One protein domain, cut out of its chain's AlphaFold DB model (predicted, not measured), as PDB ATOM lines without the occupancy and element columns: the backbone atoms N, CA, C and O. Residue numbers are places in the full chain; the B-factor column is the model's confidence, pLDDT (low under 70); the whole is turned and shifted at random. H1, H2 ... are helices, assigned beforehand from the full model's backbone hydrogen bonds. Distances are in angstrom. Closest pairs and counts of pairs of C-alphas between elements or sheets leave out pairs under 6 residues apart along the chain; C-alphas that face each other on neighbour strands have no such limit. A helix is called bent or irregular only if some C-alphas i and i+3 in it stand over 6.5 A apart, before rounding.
ATOM      1  N   LEU A 175     153.558 143.923 142.476       83.81
ATOM      2  CA  LEU A 175     155.011 143.788 142.538       83.81
ATOM      3  C   LEU A 175     155.501 142.812 141.458       83.81
ATOM      4  O   LEU A 175     155.225 141.613 141.503       83.81
ATOM      5  N   ASP A 176     156.254 143.322 140.482       89.00
ATOM      6  CA  ASP A 176     156.803 142.521 139.389       89.00
ATOM      7  C   ASP A 176     158.231 142.951 139.049       89.00
ATOM      8  O   ASP A 176     158.465 143.936 138.342       89.00
ATOM      9  N   ILE A 177     159.195 142.121 139.459       91.31
ATOM     10  CA  ILE A 177     160.623 142.345 139.211       91.31
ATOM     11  C   ILE A 177     160.927 142.585 137.726       91.31
ATOM     12  O   ILE A 177     161.902 143.252 137.386       91.31
ATOM     13  N   ARG A 178     160.117 142.053 136.798       87.94
ATOM     14  CA  ARG A 178     160.336 142.211 135.351       87.94
ATOM     15  C   ARG A 178     160.167 143.664 134.914       87.94
ATOM     16  O   ARG A 178     160.921 144.094 134.037       87.94
ATOM     17  N   ARG A 179     159.218 144.372 135.536       88.44
ATOM     18  CA  ARG A 179     158.843 145.767 135.268       88.44
ATOM     19  C   ARG A 179     159.571 146.763 136.172       88.44
ATOM     20  O   ARG A 179     159.663 147.923 135.806       88.44
ATOM     21  N   GLU A 180     160.140 146.295 137.283       90.00
ATOM     22  CA  GLU A 180     160.871 147.149 138.224       90.00
ATOM     23  C   GLU A 180     162.057 147.875 137.548       90.00
ATOM     24  O   GLU A 180     162.887 147.206 136.907       90.00
ATOM     25  N   PRO A 181     162.167 149.210 137.667       87.50
ATOM     26  CA  PRO A 181     163.308 149.956 137.151       87.50
ATOM     27  C   PRO A 181     164.598 149.644 137.938       87.50
ATOM     28  O   PRO A 181     164.551 149.095 139.042       87.50
ATOM     29  N   PRO A 182     165.782 149.954 137.384       86.69
ATOM     30  CA  PRO A 182     167.027 149.905 138.146       86.69
ATOM     31  C   PRO A 182     166.962 150.839 139.363       86.69
ATOM     32  O   PRO A 182     166.538 151.984 139.241       86.69
ATOM     33  N   GLY A 183     167.389 150.356 140.531       89.19
ATOM     34  CA  GLY A 183     167.425 151.144 141.763       89.19
ATOM     35  C   GLY A 183     167.479 150.279 143.027       89.19
ATOM     36  O   GLY A 183     167.418 149.049 142.929       89.19
ATOM     37  N   PRO A 184     167.562 150.898 144.222       88.25
ATOM     38  CA  PRO A 184     167.674 150.178 145.496       88.25
ATOM     39  C   PRO A 184     166.523 149.190 145.736       88.25
ATOM     40  O   PRO A 184     166.745 148.065 146.188       88.25
ATOM     41  N   ARG A 185     165.303 149.569 145.330       90.88
ATOM     42  CA  ARG A 185     164.087 148.753 145.458       90.88
ATOM     43  C   ARG A 185     164.160 147.424 144.706       90.88
ATOM     44  O   ARG A 185     163.573 146.437 145.148       90.88
ATOM     45  N   LEU A 186     164.934 147.344 143.621       93.38
ATOM     46  CA  LEU A 186     165.102 146.099 142.869       93.38
ATOM     47  C   LEU A 186     165.704 144.991 143.745       93.38
ATOM     48  O   LEU A 186     165.289 143.834 143.651       93.38
ATOM     49  N   ALA A 187     166.639 145.338 144.636       94.12
ATOM     50  CA  ALA A 187     167.253 144.381 145.550       94.12
ATOM     51  C   ALA A 187     166.251 143.824 146.574       94.12
ATOM     52  O   ALA A 187     166.417 142.690 147.029       94.12
ATOM     53  N   TRP A 188     165.190 144.569 146.905       94.88
ATOM     54  CA  TRP A 188     164.175 144.145 147.871       94.88
ATOM     55  C   TRP A 188     163.319 142.978 147.376       94.88
ATOM     56  O   TRP A 188     162.773 142.241 148.190       94.88
ATOM     57  N   PHE A 189     163.283 142.702 146.068       96.56
ATOM     58  CA  PHE A 189     162.596 141.514 145.541       96.56
ATOM     59  C   PHE A 189     163.179 140.197 146.070       96.56
ATOM     60  O   PHE A 189     162.481 139.185 146.075       96.56
ATOM     61  N   ARG A 190     164.421 140.194 146.584       97.25
ATOM     62  CA  ARG A 190     164.946 139.034 147.321       97.25
ATOM     63  C   ARG A 190     164.118 138.739 148.579       97.25
ATOM     64  O   ARG A 190     163.915 137.573 148.897       97.25
ATOM     65  N   PHE A 191     163.650 139.782 149.273       97.56
ATOM     66  CA  PHE A 191     162.820 139.672 150.472       97.56
ATOM     67  C   PHE A 191     161.411 139.227 150.106       97.56
ATOM     68  O   PHE A 191     160.922 138.300 150.739       97.56
ATOM     69  N   LEU A 192     160.834 139.761 149.019       96.62
ATOM     70  CA  LEU A 192     159.541 139.293 148.507       96.62
ATOM     71  C   LEU A 192     159.533 137.770 148.332       96.62
ATOM     72  O   LEU A 192     158.655 137.095 148.860       96.62
ATOM     73  N   GLU A 193     160.519 137.215 147.623       97.56
ATOM     74  CA  GLU A 193     160.581 135.767 147.387       97.56
ATOM     75  C   GLU A 193     160.897 134.976 148.662       97.56
ATOM     76  O   GLU A 193     160.252 133.959 148.922       97.56
ATOM     77  N   ARG A 194     161.852 135.454 149.477       98.19
ATOM     78  CA  ARG A 194     162.217 134.821 150.753       98.19
ATOM     79  C   ARG A 194     161.001 134.699 151.668       98.19
ATOM     80  O   ARG A 194     160.682 133.606 152.131       98.19
ATOM     81  N   ASN A 195     160.332 135.822 151.910       98.25
ATOM     82  CA  ASN A 195     159.207 135.925 152.828       98.25
ATOM     83  C   ASN A 195     157.998 135.159 152.273       98.25
ATOM     84  O   ASN A 195     157.345 134.446 153.029       98.25
ATOM     85  N   THR A 196     157.772 135.199 150.948       97.69
ATOM     86  CA  THR A 196     156.723 134.410 150.278       97.69
ATOM     87  C   THR A 196     156.870 132.917 150.517       97.69
ATOM     88  O   THR A 196     155.925 132.253 150.939       97.69
ATOM     89  N   ILE A 197     158.066 132.375 150.293       98.31
ATOM     90  CA  ILE A 197     158.321 130.955 150.546       98.31
ATOM     91  C   ILE A 197     158.163 130.635 152.031       98.31
ATOM     92  O   ILE A 197     157.542 129.624 152.359       98.31
ATOM     93  N   TYR A 198     158.675 131.489 152.921       98.12
ATOM     94  CA  TYR A 198     158.569 131.284 154.362       98.12
ATOM     95  C   TYR A 198     157.110 131.163 154.825       98.12
ATOM     96  O   TYR A 198     156.745 130.162 155.450       98.12
ATOM     97  N   TRP A 199     156.246 132.130 154.491       97.06
ATOM     98  CA  TRP A 199     154.858 132.065 154.949       97.06
ATOM     99  C   TRP A 199     154.083 130.939 154.249       97.06
ATOM    100  O   TRP A 199     153.237 130.306 154.878       97.06
ATOM    101  N   MET A 200     154.408 130.584 152.996       97.38
ATOM    102  CA  MET A 200     153.806 129.419 152.326       97.38
ATOM    103  C   MET A 200     154.158 128.101 153.024       97.38
ATOM    104  O   MET A 200     153.305 127.222 153.151       97.38
ATOM    105  N   LEU A 201     155.407 127.948 153.472       97.31
ATOM    106  CA  LEU A 201     155.848 126.772 154.224       97.31
ATOM    107  C   LEU A 201     155.168 126.681 155.595       97.31
ATOM    108  O   LEU A 201     154.891 125.573 156.048       97.31
ATOM    109  N   THR A 202     154.886 127.826 156.217       96.19
ATOM    110  CA  THR A 202     154.384 127.915 157.597       96.19
ATOM    111  C   THR A 202     152.851 127.864 157.691       96.19
ATOM    112  O   THR A 202     152.308 127.310 158.648       96.19
ATOM    113  N   HIS A 203     152.135 128.413 156.704       95.75
ATOM    114  CA  HIS A 203     150.674 128.594 156.759       95.75
ATOM    115  C   HIS A 203     149.901 127.909 155.630       95.75
ATOM    116  O   HIS A 203     148.677 127.845 155.686       95.75
ATOM    117  N   GLN A 204     150.584 127.410 154.597       93.00
ATOM    118  CA  GLN A 204     149.942 126.678 153.509       93.00
ATOM    119  C   GLN A 204     150.459 125.241 153.448       93.00
ATOM    120  O   GLN A 204     150.054 124.385 154.227       93.00
ATOM    121  N   SER A 205     151.332 124.933 152.490       95.06
ATOM    122  CA  SER A 205     151.889 123.594 152.340       95.06
ATOM    123  C   SER A 205     153.237 123.631 151.641       95.06
ATOM    124  O   SER A 205     153.491 124.453 150.757       95.06
ATOM    125  N   ARG A 206     154.073 122.630 151.940       96.31
ATOM    126  CA  ARG A 206     155.338 122.401 151.221       96.31
ATOM    127  C   ARG A 206     155.127 122.294 149.709       96.31
ATOM    128  O   ARG A 206     155.928 122.811 148.941       96.31
ATOM    129  N   ARG A 207     154.028 121.671 149.263       97.25
ATOM    130  CA  ARG A 207     153.694 121.549 147.832       97.25
ATOM    131  C   ARG A 207     153.414 122.909 147.187       97.25
ATOM    132  O   ARG A 207     153.863 123.135 146.066       97.25
ATOM    133  N   ALA A 208     152.701 123.802 147.878       96.12
ATOM    134  CA  ALA A 208     152.453 125.163 147.402       96.12
ATOM    135  C   ALA A 208     153.764 125.956 147.283       96.12
ATOM    136  O   ALA A 208     154.051 126.486 146.209       96.12
ATOM    137  N   ALA A 209     154.608 125.918 148.319       97.25
ATOM    138  CA  ALA A 209     155.919 126.568 148.312       97.25
ATOM    139  C   ALA A 209     156.826 126.050 147.179       97.25
ATOM    140  O   ALA A 209     157.405 126.841 146.434       97.25
ATOM    141  N   MET A 210     156.900 124.728 146.969       97.75
ATOM    142  CA  MET A 210     157.687 124.148 145.871       97.75
ATOM    143  C   MET A 210     157.141 124.525 144.492       97.75
ATOM    144  O   MET A 210     157.914 124.780 143.566       97.75
ATOM    145  N   ARG A 211     155.812 124.587 144.334       97.88
ATOM    146  CA  ARG A 211     155.179 125.027 143.083       97.88
ATOM    147  C   ARG A 211     155.526 126.483 142.778       97.88
ATOM    148  O   ARG A 211     155.888 126.770 141.636       97.88
ATOM    149  N   HIS A 212     155.457 127.357 143.785       96.94
ATOM    150  CA  HIS A 212     155.882 128.754 143.680       96.94
ATOM    151  C   HIS A 212     157.358 128.836 143.289       96.94
ATOM    152  O   HIS A 212     157.671 129.356 142.221       96.94
ATOM    153  N   ALA A 213     158.252 128.215 144.066       97.56
ATOM    154  CA  ALA A 213     159.693 128.216 143.815       97.56
ATOM    155  C   ALA A 213     160.048 127.740 142.396       97.56
ATOM    156  O   ALA A 213     160.822 128.397 141.702       97.56
ATOM    157  N   ARG A 214     159.424 126.656 141.910       97.56
ATOM    158  CA  ARG A 214     159.613 126.162 140.536       97.56
ATOM    159  C   ARG A 214     159.169 127.183 139.486       97.56
ATOM    160  O   ARG A 214     159.883 127.404 138.511       97.56
ATOM    161  N   GLY A 215     158.010 127.814 139.678       96.75
ATOM    162  CA  GLY A 215     157.519 128.863 138.779       96.75
ATOM    163  C   GLY A 215     158.454 130.076 138.737       96.75
ATOM    164  O   GLY A 215     158.759 130.599 137.665       96.75
ATOM    165  N   ARG A 216     158.978 130.491 139.893       96.00
ATOM    166  CA  ARG A 216     159.931 131.606 139.995       96.00
ATOM    167  C   ARG A 216     161.299 131.263 139.410       96.00
ATOM    168  O   ARG A 216     161.866 132.098 138.710       96.00
ATOM    169  N   LEU A 217     161.779 130.030 139.582       96.50
ATOM    170  CA  LEU A 217     163.001 129.545 138.935       96.50
ATOM    171  C   LEU A 217     162.862 129.536 137.405       96.50
ATOM    172  O   LEU A 217     163.754 130.008 136.705       96.50
ATOM    173  N   TYR A 218     161.716 129.100 136.876       96.81
ATOM    174  CA  TYR A 218     161.424 129.201 135.444       96.81
ATOM    175  C   TYR A 218     161.461 130.658 134.947       96.81
ATOM    176  O   TYR A 218     162.037 130.953 133.898       96.81
ATOM    177  N   HIS A 219     160.907 131.605 135.711       94.44
ATOM    178  CA  HIS A 219     161.021 133.027 135.381       94.44
ATOM    179  C   HIS A 219     162.462 133.547 135.445       94.44
ATOM    180  O   HIS A 219     162.839 134.336 134.577       94.44
ATOM    181  N   ALA A 220     163.268 133.098 136.410       96.12
ATOM    182  CA  ALA A 220     164.685 133.437 136.493       96.12
ATOM    183  C   ALA A 220     165.449 132.942 135.253       96.12
ATOM    184  O   ALA A 220     166.148 133.731 134.625       96.12
ATOM    185  N   LEU A 221     165.220 131.698 134.813       96.81
ATOM    186  CA  LEU A 221     165.801 131.160 133.575       96.81
ATOM    187  C   LEU A 221     165.423 132.005 132.348       96.81
ATOM    188  O   LEU A 221     166.284 132.362 131.545       96.81
ATOM    189  N   ARG A 222     164.150 132.406 132.227       96.75
ATOM    190  CA  ARG A 222     163.695 133.295 131.140       96.75
ATOM    191  C   ARG A 222     164.312 134.691 131.199       96.75
ATOM    192  O   ARG A 222     164.475 135.321 130.156       96.75
ATOM    193  N   LEU A 223     164.592 135.210 132.393       95.69
ATOM    194  CA  LEU A 223     165.286 136.485 132.564       95.69
ATOM    195  C   LEU A 223     166.748 136.365 132.123       95.69
ATOM    196  O   LEU A 223     167.201 137.215 131.360       95.69
ATOM    197  N   THR A 224     167.438 135.290 132.512       96.19
ATOM    198  CA  THR A 224     168.803 134.983 132.061       96.19
ATOM    199  C   THR A 224     168.881 134.871 130.541       96.19
ATOM    200  O   THR A 224     169.707 135.539 129.930       96.19
ATOM    201  N   ALA A 225     167.959 134.134 129.911       96.25
ATOM    202  CA  ALA A 225     167.890 133.997 128.451       96.25
ATOM    203  C   ALA A 225     167.659 135.330 127.708       96.25
ATOM    204  O   ALA A 225     167.915 135.430 126.514       96.25
ATOM    205  N   ARG A 226     167.178 136.368 128.405       95.31
ATOM    206  CA  ARG A 226     166.984 137.731 127.879       95.31
ATOM    207  C   ARG A 226     168.097 138.698 128.307       95.31
ATOM    208  O   ARG A 226     167.885 139.906 128.282       95.31
ATOM    209  N   GLY A 227     169.226 138.185 128.801       94.69
ATOM    210  CA  GLY A 227     170.356 138.983 129.291       94.69
ATOM    211  C   GLY A 227     170.118 139.687 130.633       94.69
ATOM    212  O   GLY A 227     170.986 140.408 131.116       94.69
ATOM    213  N   LYS A 228     168.971 139.479 131.298       95.19
ATOM    214  CA  LYS A 228     168.615 140.130 132.576       95.19
ATOM    215  C   LYS A 228     169.144 139.346 133.785       95.19
ATOM    216  O   LYS A 228     168.389 139.045 134.713       95.19
ATOM    217  N   VAL A 229     170.440 139.024 133.779       95.19
ATOM    218  CA  VAL A 229     171.085 138.136 134.767       95.19
ATOM    219  C   VAL A 229     170.937 138.656 136.198       95.19
ATOM    220  O   VAL A 229     170.541 137.897 137.074       95.19
ATOM    221  N   GLY A 230     171.128 139.959 136.441       95.25
ATOM    222  CA  GLY A 230     171.003 140.528 137.792       95.25
ATOM    223  C   GLY A 230     169.630 140.292 138.438       95.25
ATOM    224  O   GLY A 230     169.544 139.894 139.599       95.25
ATOM    225  N   LYS A 231     168.540 140.437 137.668       96.00
ATOM    226  CA  LYS A 231     167.175 140.155 138.149       96.00
ATOM    227  C   LYS A 231     166.968 138.663 138.424       96.00
ATOM    228  O   LYS A 231     166.334 138.309 139.413       96.00
ATOM    229  N   ALA A 232     167.522 137.792 137.578       97.00
ATOM    230  CA  ALA A 232     167.481 136.349 137.795       97.00
ATOM    231  C   ALA A 232     168.222 135.948 139.082       97.00
ATOM    232  O   ALA A 232     167.686 135.186 139.885       97.00
ATOM    233  N   THR A 233     169.403 136.522 139.331       97.19
ATOM    234  CA  THR A 233     170.179 136.292 140.558       97.19
ATOM    235  C   THR A 233     169.408 136.706 141.809       97.19
ATOM    236  O   THR A 233     169.422 135.971 142.795       97.19
ATOM    237  N   ILE A 234     168.706 137.846 141.779       97.38
ATOM    238  CA  ILE A 234     167.868 138.310 142.897       97.38
ATOM    239  C   ILE A 234     166.770 137.289 143.218       97.38
ATOM    240  O   ILE A 234     166.613 136.921 144.382       97.38
ATOM    241  N   LEU A 235     166.068 136.782 142.196       96.94
ATOM    242  CA  LEU A 235     165.046 135.748 142.381       96.94
ATOM    243  C   LEU A 235     165.635 134.470 142.980       96.94
ATOM    244  O   LEU A 235     165.133 133.990 143.991       96.94
ATOM    245  N   CYS A 236     166.719 133.940 142.408       97.75
ATOM    246  CA  CYS A 236     167.339 132.707 142.900       97.75
ATOM    247  C   CYS A 236     167.818 132.841 144.352       97.75
ATOM    248  O   CYS A 236     167.575 131.947 145.160       97.75
ATOM    249  N   ARG A 237     168.447 133.971 144.708       98.00
ATOM    250  CA  ARG A 237     168.877 134.246 146.088       98.00
ATOM    251  C   ARG A 237     167.696 134.314 147.050       98.00
ATOM    252  O   ARG A 237     167.779 133.739 148.129       98.00
ATOM    253  N   GLY A 238     166.607 134.976 146.657       97.81
ATOM    254  CA  GLY A 238     165.384 135.030 147.455       97.81
ATOM    255  C   GLY A 238     164.754 133.650 147.655       97.81
ATOM    256  O   GLY A 238     164.392 133.304 148.775       97.81
ATOM    257  N   ILE A 239     164.719 132.823 146.601       97.94
ATOM    258  CA  ILE A 239     164.203 131.449 146.671       97.94
ATOM    259  C   ILE A 239     164.991 130.619 147.687       97.94
ATOM    260  O   ILE A 239     164.398 130.032 148.589       97.94
ATOM    261  N   VAL A 240     166.322 130.586 147.556       98.00
ATOM    262  CA  VAL A 240     167.197 129.840 148.475       98.00
ATOM    263  C   VAL A 240     167.021 130.358 149.898       98.00
ATOM    264  O   VAL A 240     166.734 129.570 150.795       98.00
ATOM    265  N   ALA A 241     167.108 131.677 150.096       97.69
ATOM    266  CA  ALA A 241     166.935 132.284 151.410       97.69
ATOM    267  C   ALA A 241     165.590 131.906 152.048       97.69
ATOM    268  O   ALA A 241     165.548 131.682 153.249       97.69
ATOM    269  N   GLY A 242     164.508 131.792 151.270       97.12
ATOM    270  CA  GLY A 242     163.179 131.456 151.785       97.12
ATOM    271  C   GLY A 242     163.086 130.091 152.469       97.12
ATOM    272  O   GLY A 242     162.391 129.962 153.472       97.12
ATOM    273  N   PHE A 243     163.822 129.083 151.991       96.94
ATOM    274  CA  PHE A 243     163.830 127.749 152.612       96.94
ATOM    275  C   PHE A 243     164.615 127.694 153.929       96.94
ATOM    276  O   PHE A 243     164.324 126.855 154.784       96.94
ATOM    277  N   PHE A 244     165.587 128.591 154.096       96.88
ATOM    278  CA  PHE A 244     166.466 128.646 155.267       96.88
ATOM    279  C   PHE A 244     166.136 129.795 156.219       96.88
ATOM    280  O   PHE A 244     166.738 129.889 157.284       96.88
ATOM    281  N   PHE A 245     165.190 130.664 155.861       96.94
ATOM    282  CA  PHE A 245     164.835 131.803 156.688       96.94
ATOM    283  C   PHE A 245     164.247 131.336 158.022       96.94
ATOM    284  O   PHE A 245     163.348 130.488 158.085       96.94
ATOM    285  N   ARG A 246     164.798 131.895 159.096       94.94
ATOM    286  CA  ARG A 246     164.344 131.745 160.472       94.94
ATOM    287  C   ARG A 246     164.213 133.162 161.027       94.94
ATOM    288  O   ARG A 246     165.239 133.836 161.105       94.94
ATOM    289  N   PRO A 247     162.987 133.640 161.297       92.00
ATOM    290  CA  PRO A 247     162.785 134.951 161.892       92.00
ATOM    291  C   PRO A 247     163.541 135.046 163.213       92.00
ATOM    292  O   PRO A 247     163.353 134.202 164.088       92.00
ATOM    293  N   ASP A 248     164.401 136.051 163.336       87.69
ATOM    294  CA  ASP A 248     165.017 136.415 164.606       87.69
ATOM    295  C   ASP A 248     164.289 137.638 165.148       87.69
ATOM    296  O   ASP A 248     164.517 138.775 164.722       87.69
ATOM    297  N   GLU A 249     163.367 137.370 166.064       86.06
ATOM    298  CA  GLU A 249     162.583 138.406 166.715       86.06
ATOM    299  C   GLU A 249     163.209 138.857 168.038       86.06
ATOM    300  O   GLU A 249     162.681 139.777 168.646       86.06
ATOM    301  N   ALA A 250     164.348 138.300 168.477       76.88
ATOM    302  CA  ALA A 250     164.971 138.679 169.750       76.88
ATOM    303  C   ALA A 250     165.355 140.168 169.786       76.88
ATOM    304  O   ALA A 250     165.225 140.818 170.822       76.88
ATOM    305  N   ARG A 251     165.740 140.731 168.630       67.44
ATOM    306  CA  ARG A 251     165.996 142.175 168.461       67.44
ATOM    307  C   ARG A 251     164.745 143.053 168.605       67.44
ATOM    308  O   ARG A 251     164.873 144.248 168.815       67.44
ATOM    309  N   PHE A 252     163.556 142.463 168.484       71.31
ATOM    310  CA  PHE A 252     162.259 143.113 168.691       71.31
ATOM    311  C   PHE A 252     161.584 142.675 170.004       71.31
ATOM    312  O   PHE A 252     160.591 143.274 170.408       71.31
ATOM    313  N   SER A 253     162.064 141.602 170.651       59.69
ATOM    314  CA  SER A 253     161.372 140.915 171.750       59.69
ATOM    315  C   SER A 253     161.924 141.192 173.145       59.69
ATOM    316  O   SER A 253     161.361 140.661 174.104       59.69
ATOM    317  N   ARG A 254     162.983 141.994 173.311       48.19
ATOM    318  CA  ARG A 254     163.379 142.426 174.660       48.19
ATOM    319  C   ARG A 254     162.288 143.339 175.217       48.19
ATOM    320  O   ARG A 254     161.781 144.194 174.492       48.19
ATOM    321  N   SER A 255     161.876 143.061 176.458       50.78
ATOM    322  CA  SER A 255     160.922 143.829 177.273       50.78
ATOM    323  C   SER A 255     160.915 145.294 176.857       50.78
ATOM    324  O   SER A 255     161.894 145.967 177.149       50.78
ATOM    325  N   PHE A 256     159.881 145.704 176.110       56.12
ATOM    326  CA  PHE A 256     159.714 147.008 175.454       56.12
ATOM    327  C   PHE A 256     160.949 147.925 175.542       56.12
ATOM    328  O   PHE A 256     160.984 148.896 176.296       56.12
ATOM    329  N   ASP A 257     162.007 147.533 174.832       60.56
ATOM    330  CA  ASP A 257     163.303 148.186 174.938       60.56
ATOM    331  C   ASP A 257     163.327 149.396 173.996       60.56
ATOM    332  O   ASP A 257     163.355 149.254 172.772       60.56
TER     333      ASP A 257
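This is residues 175 to 257 of the 307 residues of the protein "Glyco_trans_2-like domain-containing protein" of Novosphingobium guangzhouense (UniProt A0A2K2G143). Three helices, H1, H2 and H3, make an up-and-down bundle, and a thin tail ending beyond the tiny H4 sticks out from it. H1 and H2 open from their tight link as a narrow V, and H3 packs on both. You will find 83 residues printed, with four named helices in the order H1, H2, H3, H4 and no named strand; the class is all helix. The whole is only just loose, close to compact, with a radius of gyration of the C-alphas of 14.6 A, and only just elongated, spanning 50 by 32 by 18 A, with the free residues 248 to 257 adding to its length.

Start at Leu 175 and pass residues 175 to 183, which hold no named helix, to reach H1, residues 184 to 203. A tight link leads into H2, residues 206 to 224, and the two form a helical hairpin, opposite ways at a shallow tilt of 24 degrees. They touch through a part of each alone, residues 197 to 201 of H1 and 206 to 213 of H2; their closest C-alphas are those of Met 200 and Ala 209, 5.4 A apart. Next comes H3, residues 229 to 244, which makes a second helical hairpin with H2: they touch at a shallow tilt of 17 degrees, and the closest C-alphas, of Ala 220 and Ala 232, are 4.2 A apart. H3 also touches H1, the same way at a shallow tilt of 32 degrees; look at the closest C-alphas, of Arg 194 and Gly 242, 3.6 A apart. H4, residues 250 to 253, is apart from H1, H2 and H3. In H2 every O i to N i+4 pair is within hydrogen-bond range; in H1 12 of 16 are and in H3 10 of 12, while H4 is too short for such a pair.

Find C-alpha 184 at (167.674, 150.178, 145.496); from there H1 runs 29.7 A to C-alpha 203. H1 is neither bent nor irregular, but only just: C-alphas 187 and 190 are 6.1 A apart. H2 spans 26.6 A from C-alpha 206 to C-alpha 224 at (168.803, 134.983, 132.061). H3 covers 23.1 A from C-alpha 229 to C-alpha 244, and the four-residue H4 ends at C-alpha 253, at (161.372, 140.915, 171.750).

The two C-alphas farthest apart are those of Ala 225 and Ser 255, 50.3 A. Residues 248 to 257, of which 250 to 253 belong to H4, stand free; without them the body spans 33 by 23 by 18 A. The printed part has no cut, and the three links between helices are tight. The mean pLDDT of the printed part is 91.8; look for values under 70 at residue 251 and residues 253 to 257.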